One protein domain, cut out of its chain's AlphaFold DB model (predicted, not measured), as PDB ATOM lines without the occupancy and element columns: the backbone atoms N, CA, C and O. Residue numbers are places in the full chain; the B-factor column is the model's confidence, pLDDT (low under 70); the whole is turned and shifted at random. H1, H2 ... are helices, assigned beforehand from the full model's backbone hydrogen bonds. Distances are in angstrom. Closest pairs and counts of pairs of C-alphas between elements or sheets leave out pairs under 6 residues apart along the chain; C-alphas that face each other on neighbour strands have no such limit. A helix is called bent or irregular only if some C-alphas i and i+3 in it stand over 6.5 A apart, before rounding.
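Overview. This is residues 21 to 146 and 160 to 179 of the 445 residues of the protein "Ankyrin_rpt-contain_dom domain-containing protein" of Phytophthora palmivora var. palmivora (UniProt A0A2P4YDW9). A long bent helix, H7, leads away from a body of six helices, and H8 folds back beside its far arm. In the body H1, H2, H4 and H5 stand side by side in a small bundle with H3 across one end, while H6 crosses H4 and joins this bundle to H7a. The printed part has 146 residues with eight named helices, H1 to H8 in chain order, and no named strand; the class is all helix. The whole is loose, with a radius of gyration of the C-alphas of 18.7 A, and elongated, spanning 58 by 33 by 30 A.

Along the chain. Find C-alpha 118 at (-7.992, 35.411, 84.777), where H7, residues 118 to 145, begins. By its hydrogen bonds it was assigned as one helix, but it is bent: C-alphas 135 and 138 are 7.0 A apart. Its arms are H7a, residues 118 to 135, 26.3 A long, and H7b, residues 138 to 145, 10.4 A long. Before it look for H6, residues 93 to 109, 24.3 A; H5, residues 82 to 91, 14.9 A; and H4, residues 69 to 78, 14.1 A. H3 is residues 43 to 51, H2 residues 33 to 40, and H1 residues 21 to 29, starting at C-alpha 21 (-12.329, 60.824, 87.342). H8, residues 164 to 174, runs 15.4 A to C-alpha 174 at (14.570, 43.748, 71.019).

Arrangement. Start at H7a, whose residues 120 to 128 alone touch H6, about perpendicular at 74 degrees; the closest C-alphas, of Trp 101 and Ala 124, are 4.2 A apart. H7a and H7b stand at a steep tilt of 68 degrees, only just short of about perpendicular. H7b and H8 are near each other, with 7 pairs of C-alphas within 10 A. Inward, H6 touches H4 at a steep tilt of 46 degrees, the same way, closest at the C-alphas of Phe 70 and Ala 99, 4.9 A. H4 and H5 form a hairpin, with the C-alphas of Val 73 and Val 85 closest at 5.9 A. H1 touches H4 at 1 degree, a shallow tilt, the same way, closest at Gln 25 and Cys 72, C-alphas 5.3 A apart. H1 and H2 form a hairpin, with the C-alphas of Ala 27 and Val 36 closest at 5.2 A. H3 touches H5, about perpendicular at 78 degrees, closest at the C-alphas of Ile 50 and Phe 91, 5.8 A. Every O i to N i+4 pair is within hydrogen-bond range in H1, H2, H3, H4, H6, H7a, H7b and H8; in H5, 5 of 6 are.

Size, cuts and confidence. The C-alphas farthest apart, of Lys 35 and Ile 161, are 58.8 A apart. Residues 147 to 159 are not printed, and C-alphas 146 and 160 are 6.1 A apart across the cut. The link from H3 to H4 is long. Confidence is low, under 70, at residues 51 to 66, 110 to 115, 144 to 146, 171 and 173 to 179.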
ATOM      1  N   LEU A  21     -12.861  62.146  86.961       77.06
ATOM      2  CA  LEU A  21     -12.329  60.824  87.342       77.06
ATOM      3  C   LEU A  21     -12.101  60.644  88.858       77.06
ATOM      4  O   LEU A  21     -12.008  59.505  89.314       77.06
ATOM      5  N   GLN A  22     -12.072  61.725  89.646       77.94
ATOM      6  CA  GLN A  22     -12.047  61.647  91.112       77.94
ATOM      7  C   GLN A  22     -13.292  60.945  91.655       77.94
ATOM      8  O   GLN A  22     -13.183  60.053  92.490       77.94
ATOM      9  N   LEU A  23     -14.469  61.298  91.133       79.56
ATOM     10  CA  LEU A  23     -15.740  60.707  91.557       79.56
ATOM     11  C   LEU A  23     -15.789  59.208  91.249       79.56
ATOM     12  O   LEU A  23     -16.343  58.425  92.019       79.56
ATOM     13  N   LEU A  24     -15.180  58.798  90.132       81.94
ATOM     14  CA  LEU A  24     -15.056  57.387  89.779       81.94
ATOM     15  C   LEU A  24     -14.136  56.643  90.752       81.94
ATOM     16  O   LEU A  24     -14.487  55.558  91.204       81.94
ATOM     17  N   GLN A  25     -12.988  57.228  91.092       80.12
ATOM     18  CA  GLN A  25     -12.057  56.663  92.067       80.12
ATOM     19  C   GLN A  25     -12.705  56.521  93.454       80.12
ATOM     20  O   GLN A  25     -12.658  55.443  94.040       80.12
ATOM     21  N   GLU A  26     -13.385  57.562  93.937       82.06
ATOM     22  CA  GLU A  26     -14.119  57.533  95.208       82.06
ATOM     23  C   GLU A  26     -15.218  56.460  95.206       82.06
ATOM     24  O   GLU A  26     -15.394  55.747  96.195       82.06
ATOM     25  N   ALA A  27     -15.933  56.278  94.091       83.44
ATOM     26  CA  ALA A  27     -16.909  55.198  93.964       83.44
ATOM     27  C   ALA A  27     -16.247  53.810  94.037       83.44
ATOM     28  O   ALA A  27     -16.761  52.930  94.728       83.44
ATOM     29  N   ILE A  28     -15.095  53.615  93.386       83.88
ATOM     30  CA  ILE A  28     -14.328  52.357  93.457       83.88
ATOM     31  C   ILE A  28     -13.894  52.070  94.899       83.88
ATOM     32  O   ILE A  28     -14.010  50.933  95.363       83.88
ATOM     33  N   ASP A  29     -13.465  53.097  95.632       82.56
ATOM     34  CA  ASP A  29     -13.022  52.960  97.021       82.56
ATOM     35  C   ASP A  29     -14.161  52.572  97.977       82.56
ATOM     36  O   ASP A  29     -13.911  51.920  98.992       82.56
ATOM     37  N   THR A  30     -15.425  52.858  97.635       82.81
ATOM     38  CA  THR A  30     -16.577  52.400  98.436       82.81
ATOM     39  C   THR A  30     -16.860  50.900  98.332       82.81
ATOM     40  O   THR A  30     -17.621  50.384  99.146       82.81
ATOM     41  N   ARG A  31     -16.263  50.185  97.363       78.25
ATOM     42  CA  ARG A  31     -16.486  48.745  97.094       78.25
ATOM     43  C   ARG A  31     -17.944  48.350  96.810       78.25
ATOM     44  O   ARG A  31     -18.302  47.182  96.933       78.25
ATOM     45  N   VAL A  32     -18.787  49.311  96.435       80.19
ATOM     46  CA  VAL A  32     -20.191  49.074  96.084       80.19
ATOM     47  C   VAL A  32     -20.356  49.181  94.571       80.19
ATOM     48  O   VAL A  32     -20.347  50.278  94.012       80.19
ATOM     49  N   ASP A  33     -20.545  48.041  93.905       76.00
ATOM     50  CA  ASP A  33     -20.624  47.962  92.440       76.00
ATOM     51  C   ASP A  33     -21.725  48.854  91.850       76.00
ATOM     52  O   ASP A  33     -21.492  49.537  90.851       76.00
ATOM     53  N   SER A  34     -22.907  48.905  92.476       79.81
ATOM     54  CA  SER A  34     -24.029  49.730  91.996       79.81
ATOM     55  C   SER A  34     -23.648  51.206  91.887       79.81
ATOM     56  O   SER A  34     -23.940  51.842  90.875       79.81
ATOM     57  N   LYS A  35     -22.899  51.720  92.868       80.56
ATOM     58  CA  LYS A  35     -22.426  53.106  92.904       80.56
ATOM     59  C   LYS A  35     -21.401  53.389  91.805       80.56
ATOM     60  O   LYS A  35     -21.436  54.450  91.190       80.56
ATOM     61  N   VAL A  36     -20.525  52.432  91.496       80.25
ATOM     62  CA  VAL A  36     -19.563  52.572  90.389       80.25
ATOM     63  C   VAL A  36     -20.284  52.633  89.041       80.25
ATOM     64  O   VAL A  36     -19.949  53.473  88.206       80.25
ATOM     65  N   TYR A  37     -21.302  51.794  88.824       81.12
ATOM     66  CA  TYR A  37     -22.082  51.814  87.582       81.12
ATOM     67  C   TYR A  37     -22.942  53.072  87.430       81.12
ATOM     68  O   TYR A  37     -23.095  53.554  86.309       81.12
ATOM     69  N   GLU A  38     -23.472  53.627  88.520       80.75
ATOM     70  CA  GLU A  38     -24.154  54.927  88.498       80.75
ATOM     71  C   GLU A  38     -23.204  56.049  88.073       80.75
ATOM     72  O   GLU A  38     -23.529  56.828  87.178       80.75
ATOM     73  N   VAL A  39     -21.991  56.077  88.630       81.12
ATOM     74  CA  VAL A  39     -20.971  57.075  88.282       81.12
ATOM     75  C   VAL A  39     -20.476  56.901  86.842       81.12
ATOM     76  O   VAL A  39     -20.327  57.883  86.118       81.12
ATOM     77  N   LEU A  40     -20.311  55.664  86.365       80.06
ATOM     78  CA  LEU A  40     -19.973  55.380  84.964       80.06
ATOM     79  C   LEU A  40     -21.089  55.740  83.972       80.06
ATOM     80  O   LEU A  40     -20.812  55.814  82.782       80.06
ATOM     81  N   ARG A  41     -22.336  55.970  84.408       80.06
ATOM     82  CA  ARG A  41     -23.422  56.457  83.531       80.06
ATOM     83  C   ARG A  41     -23.405  57.975  83.343       80.06
ATOM     84  O   ARG A  41     -24.105  58.479  82.468       80.06
ATOM     85  N   ILE A  42     -22.613  58.706  84.128       82.19
ATOM     86  CA  ILE A  42     -22.507  60.161  84.020       82.19
ATOM     87  C   ILE A  42     -21.752  60.516  82.732       82.19
ATOM     88  O   ILE A  42     -20.567  60.214  82.579       82.19
ATOM     89  N   GLU A  43     -22.423  61.218  81.815       75.81
ATOM     90  CA  GLU A  43     -21.907  61.530  80.473       75.81
ATOM     91  C   GLU A  43     -20.557  62.271  80.501       75.81
ATOM     92  O   GLU A  43     -19.673  62.007  79.687       75.81
ATOM     93  N   ARG A  44     -20.358  63.163  81.481       76.62
ATOM     94  CA  ARG A  44     -19.099  63.901  81.668       76.62
ATOM     95  C   ARG A  44     -17.922  62.981  82.010       76.62
ATOM     96  O   ARG A  44     -16.826  63.204  81.507       76.62
ATOM     97  N   ILE A  45     -18.151  61.954  82.830       75.94
ATOM     98  CA  ILE A  45     -17.123  60.979  83.222       75.94
ATOM     99  C   ILE A  45     -16.813  60.067  82.043       75.94
ATOM    100  O   ILE A  45     -15.643  59.844  81.757       75.94
ATOM    101  N   LEU A  46     -17.832  59.616  81.306       74.75
ATOM    102  CA  LEU A  46     -17.645  58.825  80.086       74.75
ATOM    103  C   LEU A  46     -16.833  59.572  79.027       74.75
ATOM    104  O   LEU A  46     -15.878  59.016  78.489       74.75
ATOM    105  N   LYS A  47     -17.165  60.842  78.763       74.19
ATOM    106  CA  LYS A  47     -16.403  61.697  77.840       74.19
ATOM    107  C   LYS A  47     -14.947  61.831  78.276       74.19
ATOM    108  O   LYS A  47     -14.058  61.687  77.443       74.19
ATOM    109  N   GLU A  48     -14.696  62.045  79.567       74.94
ATOM    110  CA  GLU A  48     -13.328  62.133  80.077       74.94
ATOM    111  C   GLU A  48     -12.600  60.786  80.014       74.94
ATOM    112  O   GLU A  48     -11.436  60.771  79.653       74.94
ATOM    113  N   LEU A  49     -13.263  59.654  80.261       76.81
ATOM    114  CA  LEU A  49     -12.670  58.313  80.158       76.81
ATOM    115  C   LEU A  49     -12.271  57.964  78.717       76.81
ATOM    116  O   LEU A  49     -11.202  57.392  78.503       76.81
ATOM    117  N   ILE A  50     -13.104  58.342  77.741       74.69
ATOM    118  CA  ILE A  50     -12.854  58.163  76.301       74.69
ATOM    119  C   ILE A  50     -11.714  59.073  75.823       74.69
ATOM    120  O   ILE A  50     -10.893  58.659  75.014       74.69
ATOM    121  N   GLN A  51     -11.661  60.315  76.315       66.75
ATOM    122  CA  GLN A  51     -10.658  61.309  75.917       66.75
ATOM    123  C   GLN A  51      -9.379  61.261  76.767       66.75
ATOM    124  O   GLN A  51      -8.412  61.950  76.449       66.75
ATOM    125  N   SER A  52      -9.359  60.490  77.861       65.00
ATOM    126  CA  SER A  52      -8.226  60.424  78.785       65.00
ATOM    127  C   SER A  52      -7.041  59.755  78.103       65.00
ATOM    128  O   SER A  52      -7.012  58.546  77.937       65.00
ATOM    129  N   THR A  53      -6.047  60.560  77.753       56.00
ATOM    130  CA  THR A  53      -4.695  60.127  77.433       56.00
ATOM    131  C   THR A  53      -3.870  60.122  78.721       56.00
ATOM    132  O   THR A  53      -4.190  60.833  79.679       56.00
ATOM    133  N   THR A  54      -2.778  59.350  78.743       51.06
ATOM    134  CA  THR A  54      -1.823  59.204  79.871       51.06
ATOM    135  C   THR A  54      -1.309  60.515  80.510       51.06
ATOM    136  O   THR A  54      -0.649  60.470  81.545       51.06
ATOM    137  N   SER A  55      -1.632  61.680  79.937       46.75
ATOM    138  CA  SER A  55      -1.164  63.016  80.313       46.75
ATOM    139  C   SER A  55      -2.259  64.044  80.663       46.75
ATOM    140  O   SER A  55      -1.946  65.234  80.741       46.75
ATOM    141  N   HIS A  56      -3.531  63.673  80.857       44.91
ATOM    142  CA  HIS A  56      -4.577  64.690  81.078       44.91
ATOM    143  C   HIS A  56      -4.727  65.210  82.518       44.91
ATOM    144  O   HIS A  56      -4.707  64.455  83.485       44.91
ATOM    145  N   LYS A  57      -4.898  66.545  82.580       46.47
ATOM    146  CA  LYS A  57      -5.179  67.433  83.725       46.47
ATOM    147  C   LYS A  57      -4.326  67.152  84.957       46.47
ATOM    148  O   LYS A  57      -4.767  66.566  85.937       46.47
ATOM    149  N   ILE A  58      -3.087  67.633  84.901       45.91
ATOM    150  CA  ILE A  58      -2.283  67.838  86.105       45.91
ATOM    151  C   ILE A  58      -3.014  68.908  86.929       45.91
ATOM    152  O   ILE A  58      -3.191  70.010  86.404       45.91
ATOM    153  N   PRO A  59      -3.473  68.606  88.157       42.88
ATOM    154  CA  PRO A  59      -4.029  69.620  89.039       42.88
ATOM    155  C   PRO A  59      -3.024  70.762  89.207       42.88
ATOM    156  O   PRO A  59      -1.820  70.511  89.299       42.88
ATOM    157  N   SER A  60      -3.502  72.005  89.233       40.16
ATOM    158  CA  SER A  60      -2.653  73.187  89.450       40.16
ATOM    159  C   SER A  60      -1.903  73.124  90.790       40.16
ATOM    160  O   SER A  60      -0.846  73.733  90.934       40.16
ATOM    161  N   ASP A  61      -2.433  72.355  91.744       46.22
ATOM    162  CA  ASP A  61      -1.868  72.107  93.066       46.22
ATOM    163  C   ASP A  61      -1.062  70.780  93.105       46.22
ATOM    164  O   ASP A  61      -1.622  69.709  92.844       46.22
ATOM    165  N   PRO A  62       0.244  70.805  93.448       46.22
ATOM    166  CA  PRO A  62       1.091  69.613  93.561       46.22
ATOM    167  C   PRO A  62       0.686  68.628  94.678       46.22
ATOM    168  O   PRO A  62       1.171  67.492  94.655       46.22
ATOM    169  N   TYR A  63      -0.188  69.012  95.621       49.44
ATOM    170  CA  TYR A  63      -0.704  68.128  96.683       49.44
ATOM    171  C   TYR A  63      -1.979  67.385  96.322       49.44
ATOM    172  O   TYR A  63      -2.346  66.438  97.022       49.44
ATOM    173  N   GLN A  64      -2.664  67.784  95.249       55.50
ATOM    174  CA  GLN A  64      -3.916  67.140  94.894       55.50
ATOM    175  C   GLN A  64      -3.660  65.759  94.272       55.50
ATOM    176  O   GLN A  64      -2.850  65.628  93.343       55.50
ATOM    177  N   PRO A  65      -4.335  64.704  94.768       57.22
ATOM    178  CA  PRO A  65      -4.236  63.376  94.185       57.22
ATOM    179  C   PRO A  65      -4.638  63.426  92.709       57.22
ATOM    180  O   PRO A  65      -5.676  63.965  92.333       57.22
ATOM    181  N   LYS A  66      -3.778  62.872  91.852       64.25
ATOM    182  CA  LYS A  66      -4.040  62.794  90.416       64.25
ATOM    183  C   LYS A  66      -4.993  61.645  90.150       64.25
ATOM    184  O   LYS A  66      -4.634  60.498  90.401       64.25
ATOM    185  N   TYR A  67      -6.159  61.948  89.600       71.38
ATOM    186  CA  TYR A  67      -7.132  60.943  89.196       71.38
ATOM    187  C   TYR A  67      -7.077  60.761  87.682       71.38
ATOM    188  O   TYR A  67      -7.444  61.654  86.921       71.38
ATOM    189  N   ASN A  68      -6.586  59.609  87.240       76.38
ATOM    190  CA  ASN A  68      -6.536  59.234  85.832       76.38
ATOM    191  C   ASN A  68      -6.953  57.767  85.649       76.38
ATOM    192  O   ASN A  68      -7.216  57.042  86.611       76.38
ATOM    193  N   VAL A  69      -6.999  57.304  84.399       79.38
ATOM    194  CA  VAL A  69      -7.351  55.908  84.093       79.38
ATOM    195  C   VAL A  69      -6.432  54.920  84.827       79.38
ATOM    196  O   VAL A  69      -6.905  53.888  85.294       79.38
ATOM    197  N   PHE A  70      -5.149  55.247  85.019       79.25
ATOM    198  CA  PHE A  70      -4.198  54.380  85.721       79.25
ATOM    199  C   PHE A  70      -4.499  54.252  87.209       79.25
ATOM    200  O   PHE A  70      -4.430  53.140  87.728       79.25
ATOM    201  N   THR A  71      -4.845  55.343  87.894       79.06
ATOM    202  CA  THR A  71      -5.200  55.292  89.316       79.06
ATOM    203  C   THR A  71      -6.507  54.539  89.528       79.06
ATOM    204  O   THR A  71      -6.539  53.641  90.365       79.06
ATOM    205  N   CYS A  72      -7.522  54.796  88.695       82.31
ATOM    206  CA  CYS A  72      -8.813  54.105  88.757       82.31
ATOM    207  C   CYS A  72      -8.673  52.600  88.497       82.31
ATOM    208  O   CYS A  72      -9.197  51.782  89.252       82.31
ATOM    209  N   VAL A  73      -7.913  52.211  87.465       85.06
ATOM    210  CA  VAL A  73      -7.638  50.795  87.182       85.06
ATOM    211  C   VAL A  73      -6.813  50.170  88.304       85.06
ATOM    212  O   VAL A  73      -7.141  49.076  88.755       85.06
ATOM    213  N   GLN A  74      -5.775  50.850  88.799       83.44
ATOM    214  CA  GLN A  74      -4.963  50.342  89.904       83.44
ATOM    215  C   GLN A  74      -5.810  50.108  91.160       83.44
ATOM    216  O   GLN A  74      -5.674  49.062  91.793       83.44
ATOM    217  N   ALA A  75      -6.694  51.039  91.504       82.38
ATOM    218  CA  ALA A  75      -7.595  50.889  92.632       82.38
ATOM    219  C   ALA A  75      -8.571  49.732  92.428       82.38
ATOM    220  O   ALA A  75      -8.663  48.871  93.293       82.38
ATOM    221  N   ALA A  76      -9.218  49.622  91.265       85.31
ATOM    222  CA  ALA A  76     -10.120  48.506  90.982       85.31
ATOM    223  C   ALA A  76      -9.408  47.140  91.067       85.31
ATOM    224  O   ALA A  76      -9.968  46.171  91.583       85.31
ATOM    225  N   VAL A  77      -8.147  47.068  90.621       84.38
ATOM    226  CA  VAL A  77      -7.298  45.873  90.744       84.38
ATOM    227  C   VAL A  77      -6.964  45.571  92.211       84.38
ATOM    228  O   VAL A  77      -7.062  44.417  92.624       84.38
ATOM    229  N   LEU A  78      -6.601  46.585  93.004       81.19
ATOM    230  CA  LEU A  78      -6.282  46.439  94.433       81.19
ATOM    231  C   LEU A  78      -7.505  46.095  95.291       81.19
ATOM    232  O   LEU A  78      -7.377  45.365  96.267       81.19
ATOM    233  N   GLN A  79      -8.686  46.590  94.924       81.62
ATOM    234  CA  GLN A  79      -9.942  46.269  95.602       81.62
ATOM    235  C   GLN A  79     -10.533  44.925  95.139       81.62
ATOM    236  O   GLN A  79     -11.507  44.454  95.720       81.62
ATOM    237  N   GLY A  80      -9.949  44.286  94.117       81.25
ATOM    238  CA  GLY A  80     -10.384  42.975  93.632       81.25
ATOM    239  C   GLY A  80     -11.683  42.997  92.823       81.25
ATOM    240  O   GLY A  80     -12.386  41.989  92.801       81.25
ATOM    241  N   ILE A  81     -11.991  44.105  92.138       82.94
ATOM    242  CA  ILE A  81     -13.252  44.323  91.407       82.94
ATOM    243  C   ILE A  81     -12.988  44.339  89.882       82.94
ATOM    244  O   ILE A  81     -12.967  45.396  89.245       82.94
ATOM    245  N   PRO A  82     -12.752  43.177  89.234       82.62
ATOM    246  CA  PRO A  82     -12.364  43.120  87.821       82.62
ATOM    247  C   PRO A  82     -13.463  43.597  86.862       82.62
ATOM    248  O   PRO A  82     -13.156  44.013  85.748       82.62
ATOM    249  N   HIS A  83     -14.733  43.554  87.271       84.75
ATOM    250  CA  HIS A  83     -15.887  43.956  86.453       84.75
ATOM    251  C   HIS A  83     -15.837  45.446  86.099       84.75
ATOM    252  O   HIS A  83     -16.200  45.824  84.986       84.75
ATOM    253  N   VAL A  84     -15.326  46.277  87.011       84.94
ATOM    254  CA  VAL A  84     -15.142  47.716  86.790       84.94
ATOM    255  C   VAL A  84     -14.054  47.962  85.751       84.94
ATOM    256  O   VAL A  84     -14.267  48.727  84.814       84.94
ATOM    257  N   VAL A  85     -12.927  47.248  85.836       85.88
ATOM    258  CA  VAL A  85     -11.858  47.330  84.825       85.88
ATOM    259  C   VAL A  85     -12.376  46.887  83.453       85.88
ATOM    260  O   VAL A  85     -12.087  47.530  82.450       85.88
ATOM    261  N   LEU A  86     -13.196  45.833  83.400       85.94
ATOM    262  CA  LEU A  86     -13.841  45.381  82.164       85.94
ATOM    263  C   LEU A  86     -14.840  46.406  81.613       85.94
ATOM    264  O   LEU A  86     -14.916  46.583  80.399       85.94
ATOM    265  N   ALA A  87     -15.589  47.091  82.479       84.38
ATOM    266  CA  ALA A  87     -16.486  48.165  82.073       84.38
ATOM    267  C   ALA A  87     -15.697  49.347  81.492       84.38
ATOM    268  O   ALA A  87     -16.007  49.797  80.392       84.38
ATOM    269  N   MET A  88     -14.626  49.779  82.164       84.19
ATOM    270  CA  MET A  88     -13.721  50.820  81.665       84.19
ATOM    271  C   MET A  88     -13.073  50.422  80.331       84.19
ATOM    272  O   MET A  88     -12.981  51.245  79.421       84.19
ATOM    273  N   HIS A  89     -12.687  49.149  80.176       84.94
ATOM    274  CA  HIS A  89     -12.071  48.621  78.956       84.94
ATOM    275  C   HIS A  89     -12.975  48.745  77.719       84.94
ATOM    276  O   HIS A  89     -12.467  48.920  76.615       84.94
ATOM    277  N   ARG A  90     -14.308  48.701  77.884       84.75
ATOM    278  CA  ARG A  90     -15.259  48.907  76.774       84.75
ATOM    279  C   ARG A  90     -15.237  50.334  76.226       84.75
ATOM    280  O   ARG A  90     -15.558  50.523  75.059       84.75
ATOM    281  N   PHE A  91     -14.884  51.314  77.058       82.56
ATOM    282  CA  PHE A  91     -14.880  52.729  76.687       82.56
ATOM    283  C   PHE A  91     -13.499  53.221  76.249       82.56
ATOM    284  O   PHE A  91     -13.408  53.984  75.294       82.56
ATOM    285  N   ASN A  92     -12.430  52.771  76.914       79.88
ATOM    286  CA  ASN A  92     -11.052  53.102  76.549       79.88
ATOM    287  C   ASN A  92     -10.189  51.827  76.548       79.88
ATOM    288  O   ASN A  92      -9.576  51.481  77.564       79.88
ATOM    289  N   PRO A  93     -10.157  51.077  75.433       81.69
ATOM    290  CA  PRO A  93      -9.483  49.790  75.404       81.69
ATOM    291  C   PRO A  93      -7.964  49.915  75.528       81.69
ATOM    292  O   PRO A  93      -7.354  49.079  76.193       81.69
ATOM    293  N   THR A  94      -7.369  50.952  74.937       79.00
ATOM    294  CA  THR A  94      -5.920  51.167  74.841       79.00
ATOM    295  C   THR A  94      -5.295  51.533  76.184       79.00
ATOM    296  O   THR A  94      -4.381  50.846  76.647       79.00
ATOM    297  N   ASP A  95      -5.808  52.562  76.860       80.25
ATOM    298  CA  ASP A  95      -5.215  53.018  78.121       80.25
ATOM    299  C   ASP A  95      -5.540  52.065  79.268       80.25
ATOM    300  O   ASP A  95      -4.700  51.831  80.134       80.25
ATOM    301  N   VAL A  96      -6.722  51.436  79.257       84.19
ATOM    302  CA  VAL A  96      -7.081  50.432  80.268       84.19
ATOM    303  C   VAL A  96      -6.244  49.166  80.107       84.19
ATOM    304  O   VAL A  96      -5.837  48.591  81.116       84.19
ATOM    305  N   GLN A  97      -5.922  48.736  78.880       84.62
ATOM    306  CA  GLN A  97      -4.994  47.619  78.648       84.62
ATOM    307  C   GLN A  97      -3.608  47.910  79.234       84.62
ATOM    308  O   GLN A  97      -3.061  47.092  79.984       84.62
ATOM    309  N   LEU A  98      -3.078  49.099  78.947       80.69
ATOM    310  CA  LEU A  98      -1.791  49.571  79.447       80.69
ATOM    311  C   LEU A  98      -1.771  49.720  80.977       80.69
ATOM    312  O   LEU A  98      -0.852  49.231  81.639       80.69
ATOM    313  N   ALA A  99      -2.810  50.329  81.548       83.62
ATOM    314  CA  ALA A  99      -2.976  50.500  82.987       83.62
ATOM    315  C   ALA A  99      -3.131  49.164  83.720       83.62
ATOM    316  O   ALA A  99      -2.519  48.962  84.769       83.62
ATOM    317  N   THR A 100      -3.889  48.224  83.146       86.38
ATOM    318  CA  THR A 100      -4.073  46.881  83.711       86.38
ATOM    319  C   THR A 100      -2.746  46.130  83.736       86.38
ATOM    320  O   THR A 100      -2.383  45.568  84.767       86.38
ATOM    321  N   TRP A 101      -1.976  46.160  82.640       87.19
ATOM    322  CA  TRP A 101      -0.639  45.562  82.609       87.19
ATOM    323  C   TRP A 101       0.278  46.154  83.687       87.19
ATOM    324  O   TRP A 101       0.896  45.406  84.450       87.19
ATOM    325  N   TYR A 102       0.319  47.485  83.806       82.69
ATOM    326  CA  TYR A 102       1.170  48.171  84.778       82.69
ATOM    327  C   TYR A 102       0.777  47.868  86.234       82.69
ATOM    328  O   TYR A 102       1.649  47.618  87.069       82.69
ATOM    329  N   ALA A 103      -0.523  47.830  86.539       82.75
ATOM    330  CA  ALA A 103      -1.029  47.480  87.864       82.75
ATOM    331  C   ALA A 103      -0.633  46.047  88.262       82.75
ATOM    332  O   ALA A 103      -0.132  45.827  89.366       82.75
ATOM    333  N   LEU A 104      -0.775  45.078  87.349       84.25
ATOM    334  CA  LEU A 104      -0.369  43.691  87.599       84.25
ATOM    335  C   LEU A 104       1.149  43.536  87.736       84.25
ATOM    336  O   LEU A 104       1.617  42.774  88.582       84.25
ATOM    337  N   TYR A 105       1.924  44.275  86.942       82.56
ATOM    338  CA  TYR A 105       3.377  44.313  87.077       82.56
ATOM    339  C   TYR A 105       3.800  44.833  88.464       82.56
ATOM    340  O   TYR A 105       4.678  44.243  89.096       82.56
ATOM    341  N   ARG A 106       3.160  45.900  88.973       78.62
ATOM    342  CA  ARG A 106       3.423  46.425  90.326       78.62
ATOM    343  C   ARG A 106       3.099  45.401  91.411       78.62
ATOM    344  O   ARG A 106       3.938  45.170  92.272       78.62
ATOM    345  N   LEU A 107       1.949  44.734  91.317       79.50
ATOM    346  CA  LEU A 107       1.569  43.674  92.258       79.50
ATOM    347  C   LEU A 107       2.589  42.529  92.303       79.50
ATOM    348  O   LEU A 107       2.964  42.079  93.384       79.50
ATOM    349  N   LYS A 108       3.073  42.094  91.129       77.56
ATOM    350  CA  LYS A 108       4.113  41.060  91.004       77.56
ATOM    351  C   LYS A 108       5.437  41.511  91.625       77.56
ATOM    352  O   LYS A 108       6.117  40.702  92.244       77.56
ATOM    353  N   LYS A 109       5.805  42.784  91.457       72.06
ATOM    354  CA  LYS A 109       7.033  43.361  92.021       72.06
ATOM    355  C   LYS A 109       6.966  43.503  93.544       72.06
ATOM    356  O   LYS A 109       7.960  43.243  94.212       72.06
ATOM    357  N   ASP A 110       5.814  43.900  94.072       69.25
ATOM    358  CA  ASP A 110       5.616  44.163  95.500       69.25
ATOM    359  C   ASP A 110       5.342  42.869  96.306       69.25
ATOM    360  O   ASP A 110       4.991  42.937  97.482       69.25
ATOM    361  N   ASN A 111       5.508  41.682  95.692       62.19
ATOM    362  CA  ASN A 111       5.267  40.353  96.281       62.19
ATOM    363  C   ASN A 111       3.890  40.200  96.959       62.19
ATOM    364  O   ASN A 111       3.709  39.369  97.851       62.19
ATOM    365  N   GLN A 112       2.891  40.975  96.530       62.50
ATOM    366  CA  GLN A 112       1.545  40.871  97.077       62.50
ATOM    367  C   GLN A 112       0.880  39.600  96.536       62.50
ATOM    368  O   GLN A 112       0.619  39.485  95.337       62.50
ATOM    369  N   GLN A 113       0.593  38.636  97.417       56.59
ATOM    370  CA  GLN A 113      -0.126  37.395  97.093       56.59
ATOM    371  C   GLN A 113      -1.627  37.662  96.867       56.59
ATOM    372  O   GLN A 113      -2.494  37.157  97.572       56.59
ATOM    373  N   MET A 114      -1.951  38.488  95.875       62.03
ATOM    374  CA  MET A 114      -3.319  38.730  95.427       62.03
ATOM    375  C   MET A 114      -3.673  37.733  94.320       62.03
ATOM    376  O   MET A 114      -2.955  37.607  93.325       62.03
ATOM    377  N   LYS A 115      -4.798  37.019  94.463       69.19
ATOM    378  CA  LYS A 115      -5.337  36.168  93.391       69.19
ATOM    379  C   LYS A 115      -5.852  37.058  92.259       69.19
ATOM    380  O   LYS A 115      -6.983  37.528  92.300       69.19
ATOM    381  N   VAL A 116      -5.018  37.283  91.245       75.88
ATOM    382  CA  VAL A 116      -5.389  38.095  90.079       75.88
ATOM    383  C   VAL A 116      -6.437  37.355  89.226       75.88
ATOM    384  O   VAL A 116      -6.180  36.227  88.791       75.88
ATOM    385  N   PRO A 117      -7.595  37.973  88.926       83.25
ATOM    386  CA  PRO A 117      -8.606  37.395  88.043       83.25
ATOM    387  C   PRO A 117      -8.066  37.067  86.642       83.25
ATOM    388  O   PRO A 117      -7.346  37.860  86.032       83.25
ATOM    389  N   ARG A 118      -8.467  35.910  86.088       83.00
ATOM    390  CA  ARG A 118      -7.992  35.411  84.777       83.00
ATOM    391  C   ARG A 118      -8.239  36.396  83.630       83.00
ATOM    392  O   ARG A 118      -7.416  36.483  82.722       83.00
ATOM    393  N   GLU A 119      -9.334  37.147  83.680       84.56
ATOM    394  CA  GLU A 119      -9.689  38.120  82.641       84.56
ATOM    395  C   GLU A 119      -8.708  39.303  82.584       84.56
ATOM    396  O   GLU A 119      -8.286  39.699  81.500       84.56
ATOM    397  N   LEU A 120      -8.232  39.794  83.733       84.06
ATOM    398  CA  LEU A 120      -7.234  40.872  83.775       84.06
ATOM    399  C   LEU A 120      -5.872  40.410  83.248       84.06
ATOM    400  O   LEU A 120      -5.177  41.155  82.559       84.06
ATOM    401  N   VAL A 121      -5.514  39.147  83.502       84.31
ATOM    402  CA  VAL A 121      -4.298  38.539  82.944       84.31
ATOM    403  C   VAL A 121      -4.368  38.468  81.416       84.31
ATOM    404  O   VAL A 121      -3.356  38.698  80.753       84.31
ATOM    405  N   LYS A 122      -5.540  38.173  80.833       85.00
ATOM    406  CA  LYS A 122      -5.716  38.177  79.370       85.00
ATOM    407  C   LYS A 122      -5.502  39.575  78.788       85.00
ATOM    408  O   LYS A 122      -4.755  39.698  77.821       85.00
ATOM    409  N   ILE A 123      -6.085  40.604  79.405       83.38
ATOM    410  CA  ILE A 123      -5.937  42.012  78.996       83.38
ATOM    411  C   ILE A 123      -4.463  42.439  79.042       83.38
ATOM    412  O   ILE A 123      -3.929  42.938  78.053       83.38
ATOM    413  N   ALA A 124      -3.766  42.158  80.145       81.19
ATOM    414  CA  ALA A 124      -2.349  42.490  80.283       81.19
ATOM    415  C   ALA A 124      -1.456  41.743  79.273       81.19
ATOM    416  O   ALA A 124      -0.510  42.314  78.729       81.19
ATOM    417  N   LYS A 125      -1.760  40.472  78.977       80.69
ATOM    418  CA  LYS A 125      -1.048  39.704  77.941       80.69
ATOM    419  C   LYS A 125      -1.319  40.239  76.535       80.69
ATOM    420  O   LYS A 125      -0.405  40.224  75.713       80.69
ATOM    421  N   ALA A 126      -2.539  40.692  76.249       79.38
ATOM    422  CA  ALA A 126      -2.883  41.300  74.967       79.38
ATOM    423  C   ALA A 126      -2.080  42.588  74.735       79.38
ATOM    424  O   ALA A 126      -1.458  42.719  73.682       79.38
ATOM    425  N   GLN A 127      -1.976  43.449  75.756       82.44
ATOM    426  CA  GLN A 127      -1.132  44.646  75.698       82.44
ATOM    427  C   GLN A 127       0.324  44.300  75.384       82.44
ATOM    428  O   GLN A 127       0.932  44.883  74.487       82.44
ATOM    429  N   ARG A 128       0.883  43.313  76.095       75.31
ATOM    430  CA  ARG A 128       2.273  42.893  75.897       75.31
ATOM    431  C   ARG A 128       2.517  42.379  74.478       75.31
ATOM    432  O   ARG A 128       3.557  42.670  73.902       75.31
ATOM    433  N   ARG A 129       1.561  41.643  73.900       75.56
ATOM    434  CA  ARG A 129       1.646  41.161  72.511       75.56
ATOM    435  C   ARG A 129       1.588  42.299  71.498       75.56
ATOM    436  O   ARG A 129       2.380  42.272  70.564       75.56
ATOM    437  N   SER A 130       0.693  43.272  71.687       77.12
ATOM    438  CA  SER A 130       0.610  44.453  70.812       77.12
ATOM    439  C   SER A 130       1.928  45.218  70.823       77.12
ATOM    440  O   SER A 130       2.515  45.468  69.779       77.12
ATOM    441  N   TRP A 131       2.443  45.489  72.020       71.75
ATOM    442  CA  TRP A 131       3.688  46.221  72.189       71.75
ATOM    443  C   TRP A 131       4.896  45.474  71.595       71.75
ATOM    444  O   TRP A 131       5.708  46.063  70.885       71.75
ATOM    445  N   LEU A 132       4.991  44.157  71.828       71.12
ATOM    446  CA  LEU A 132       6.025  43.318  71.217       71.12
ATOM    447  C   LEU A 132       5.955  43.382  69.693       71.12
ATOM    448  O   LEU A 132       6.990  43.524  69.049       71.12
ATOM    449  N   TRP A 133       4.750  43.303  69.124       72.50
ATOM    450  CA  TRP A 133       4.537  43.370  67.683       72.50
ATOM    451  C   TRP A 133       4.996  44.700  67.077       72.50
ATOM    452  O   TRP A 133       5.637  44.677  66.031       72.50
ATOM    453  N   ASP A 134       4.777  45.833  67.745       74.38
ATOM    454  CA  ASP A 134       5.264  47.136  67.261       74.38
ATOM    455  C   ASP A 134       6.796  47.177  67.133       74.38
ATOM    456  O   ASP A 134       7.339  47.831  66.241       74.38
ATOM    457  N   GLN A 135       7.509  46.446  67.995       70.50
ATOM    458  CA  GLN A 135       8.974  46.396  67.990       70.50
ATOM    459  C   GLN A 135       9.536  45.330  67.040       70.50
ATOM    460  O   GLN A 135      10.504  45.583  66.324       70.50
ATOM    461  N   ILE A 136       8.951  44.126  67.027       73.94
ATOM    462  CA  ILE A 136       9.491  42.972  66.285       73.94
ATOM    463  C   ILE A 136       8.829  42.760  64.920       73.94
ATOM    464  O   ILE A 136       9.431  42.161  64.028       73.94
ATOM    465  N   GLY A 137       7.603  43.252  64.738       76.06
ATOM    466  CA  GLY A 137       6.802  43.114  63.523       76.06
ATOM    467  C   GLY A 137       7.542  43.574  62.266       76.06
ATOM    468  O   GLY A 137       7.597  42.802  61.305       76.06
ATOM    469  N   PRO A 138       8.215  44.746  62.262       79.25
ATOM    470  CA  PRO A 138       9.024  45.179  61.125       79.25
ATOM    471  C   PRO A 138      10.132  44.182  60.750       79.25
ATOM    472  O   PRO A 138      10.331  43.902  59.569       79.25
ATOM    473  N   PHE A 139      10.818  43.578  61.729       76.19
ATOM    474  CA  PHE A 139      11.866  42.578  61.476       76.19
ATOM    475  C   PHE A 139      11.292  41.291  60.874       76.19
ATOM    476  O   PHE A 139      11.879  40.723  59.949       76.19
ATOM    477  N   ILE A 140      10.129  40.848  61.363       77.56
ATOM    478  CA  ILE A 140       9.418  39.675  60.840       77.56
ATOM    479  C   ILE A 140       8.949  39.931  59.400       77.56
ATOM    480  O   ILE A 140       9.180  39.097  58.523       77.56
ATOM    481  N   LEU A 141       8.365  41.101  59.126       79.00
ATOM    482  CA  LEU A 141       7.891  41.489  57.795       79.00
ATOM    483  C   LEU A 141       9.039  41.616  56.785       79.00
ATOM    484  O   LEU A 141       8.937  41.100  55.672       79.00
ATOM    485  N   VAL A 142      10.165  42.229  57.163       76.50
ATOM    486  CA  VAL A 142      11.370  42.314  56.312       76.50
ATOM    487  C   VAL A 142      11.912  40.922  55.977       76.50
ATOM    488  O   VAL A 142      12.329  40.662  54.843       76.50
ATOM    489  N   ARG A 143      11.868  39.996  56.941       75.00
ATOM    490  CA  ARG A 143      12.306  38.611  56.746       75.00
ATOM    491  C   ARG A 143      11.377  37.820  55.824       75.00
ATOM    492  O   ARG A 143      11.863  37.057  54.993       75.00
ATOM    493  N   GLN A 144      10.062  38.016  55.929       68.94
ATOM    494  CA  GLN A 144       9.075  37.332  55.086       68.94
ATOM    495  C   GLN A 144       9.031  37.888  53.655       68.94
ATOM    496  O   GLN A 144       9.068  37.120  52.697       68.94
ATOM    497  N   THR A 145       9.031  39.211  53.486       63.25
ATOM    498  CA  THR A 145       8.973  39.871  52.163       63.25
ATOM    499  C   THR A 145      10.197  39.577  51.295       63.25
ATOM    500  O   THR A 145      10.086  39.430  50.078       63.25
ATOM    501  N   SER A 146      11.366  39.408  51.913       57.12
ATOM    502  CA  SER A 146      12.610  39.065  51.217       57.12
ATOM    503  C   SER A 146      12.647  37.624  50.687       57.12
ATOM    504  O   SER A 146      13.447  37.334  49.803       57.12
ATOM    505  N   ALA A 160      17.073  39.438  56.658       71.44
ATOM    506  CA  ALA A 160      16.393  38.393  55.900       71.44
ATOM    507  C   ALA A 160      17.255  37.143  55.675       71.44
ATOM    508  O   ALA A 160      16.713  36.052  55.500       71.44
ATOM    509  N   ILE A 161      18.582  37.307  55.673       74.62
ATOM    510  CA  ILE A 161      19.552  36.261  55.314       74.62
ATOM    511  C   ILE A 161      20.048  35.507  56.557       74.62
ATOM    512  O   ILE A 161      20.547  34.391  56.443       74.62
ATOM    513  N   VAL A 162      19.906  36.088  57.754       80.00
ATOM    514  CA  VAL A 162      20.390  35.460  58.990       80.00
ATOM    515  C   VAL A 162      19.686  34.120  59.287       80.00
ATOM    516  O   VAL A 162      18.467  34.006  59.084       80.00
ATOM    517  N   PRO A 163      20.422  33.112  59.806       84.62
ATOM    518  CA  PRO A 163      19.854  31.851  60.283       84.62
ATOM    519  C   PRO A 163      18.794  32.051  61.369       84.62
ATOM    520  O   PRO A 163      18.818  33.049  62.089       84.62
ATOM    521  N   ASP A 164      17.889  31.081  61.528       78.69
ATOM    522  CA  ASP A 164      16.813  31.157  62.528       78.69
ATOM    523  C   ASP A 164      17.341  31.341  63.952       78.69
ATOM    524  O   ASP A 164      16.797  32.156  64.690       78.69
ATOM    525  N   GLU A 165      18.442  30.680  64.310       83.81
ATOM    526  CA  GLU A 165      19.061  30.840  65.632       83.81
ATOM    527  C   GLU A 165      19.613  32.255  65.854       83.81
ATOM    528  O   GLU A 165      19.378  32.862  66.897       83.81
ATOM    529  N   ALA A 166      20.255  32.848  64.843       78.69
ATOM    530  CA  ALA A 166      20.723  34.231  64.919       78.69
ATOM    531  C   ALA A 166      19.552  35.228  64.959       78.69
ATOM    532  O   ALA A 166      19.598  36.217  65.688       78.69
ATOM    533  N   PHE A 167      18.470  34.955  64.225       78.38
ATOM    534  CA  PHE A 167      17.265  35.780  64.256       78.38
ATOM    535  C   PHE A 167      16.562  35.718  65.618       78.38
ATOM    536  O   PHE A 167      16.145  36.758  66.122       78.38
ATOM    537  N   LYS A 168      16.495  34.542  66.260       75.94
ATOM    538  CA  LYS A 168      15.991  34.398  67.639       75.94
ATOM    539  C   LYS A 168      16.808  35.234  68.624       75.94
ATOM    540  O   LYS A 168      16.227  35.921  69.459       75.94
ATOM    541  N   ILE A 169      18.137  35.232  68.491       76.44
ATOM    542  CA  ILE A 169      19.023  36.065  69.314       76.44
ATOM    543  C   ILE A 169      18.738  37.556  69.074       76.44
ATOM    544  O   ILE A 169      18.563  38.302  70.033       76.44
ATOM    545  N   ILE A 170      18.603  37.997  67.818       73.94
ATOM    546  CA  ILE A 170      18.258  39.392  67.489       73.94
ATOM    547  C   ILE A 170      16.917  39.791  68.119       73.94
ATOM    548  O   ILE A 170      16.832  40.837  68.758       73.94
ATOM    549  N   LEU A 171      15.891  38.945  67.995       69.88
ATOM    550  CA  LEU A 171      14.589  39.186  68.617       69.88
ATOM    551  C   LEU A 171      14.684  39.264  70.150       69.88
ATOM    552  O   LEU A 171      14.013  40.099  70.749       69.88
ATOM    553  N   SER A 172      15.558  38.470  70.778       71.19
ATOM    554  CA  SER A 172      15.766  38.502  72.235       71.19
ATOM    555  C   SER A 172      16.377  39.813  72.748       71.19
ATOM    556  O   SER A 172      16.094  40.212  73.872       71.19
ATOM    557  N   PHE A 173      17.160  40.526  71.926       64.75
ATOM    558  CA  PHE A 173      17.694  41.851  72.278       64.75
ATOM    559  C   PHE A 173      16.670  42.984  72.112       64.75
ATOM    560  O   PHE A 173      16.820  44.040  72.729       64.75
ATOM    561  N   VAL A 174      15.655  42.783  71.265       62.91
ATOM    562  CA  VAL A 174      14.570  43.748  71.019       62.91
ATOM    563  C   VAL A 174      13.452  43.614  72.059       62.91
ATOM    564  O   VAL A 174      12.760  44.595  72.335       62.91
ATOM    565  N   ASP A 175      13.303  42.443  72.685       59.78
ATOM    566  CA  ASP A 175      12.398  42.238  73.819       59.78
ATOM    567  C   ASP A 175      12.848  43.102  75.015       59.78
ATOM    568  O   ASP A 175      13.764  42.767  75.771       59.78
ATOM    569  N   LEU A 176      12.244  44.283  75.179       58.44
ATOM    570  CA  LEU A 176      12.515  45.131  76.336       58.44
ATOM    571  C   LEU A 176      12.026  44.408  77.588       58.44
ATOM    572  O   LEU A 176      10.835  44.176  77.749       58.44
ATOM    573  N   HIS A 177      12.925  44.105  78.523       62.28
ATOM    574  CA  HIS A 177      12.532  43.554  79.821       62.28
ATOM    575  C   HIS A 177      11.389  44.371  80.461       62.28
ATOM    576  O   HIS A 177      11.493  45.600  80.527       62.28
ATOM    577  N   GLU A 178      10.364  43.692  81.005       65.94
ATOM    578  CA  GLU A 178       9.175  44.272  81.681       65.94
ATOM    579  C   GLU A 178       9.545  45.452  82.613       65.94
ATOM    580  O   GLU A 178       8.867  46.478  82.684       65.94
ATOM    581  N   ASN A 179      10.712  45.353  83.261       61.38
ATOM    582  CA  ASN A 179      11.288  46.347  84.164       61.38
ATOM    583  C   ASN A 179      11.592  47.718  83.535       61.38
ATOM    584  O   ASN A 179      11.687  48.715  84.257       61.38
TER     585      ASN A 179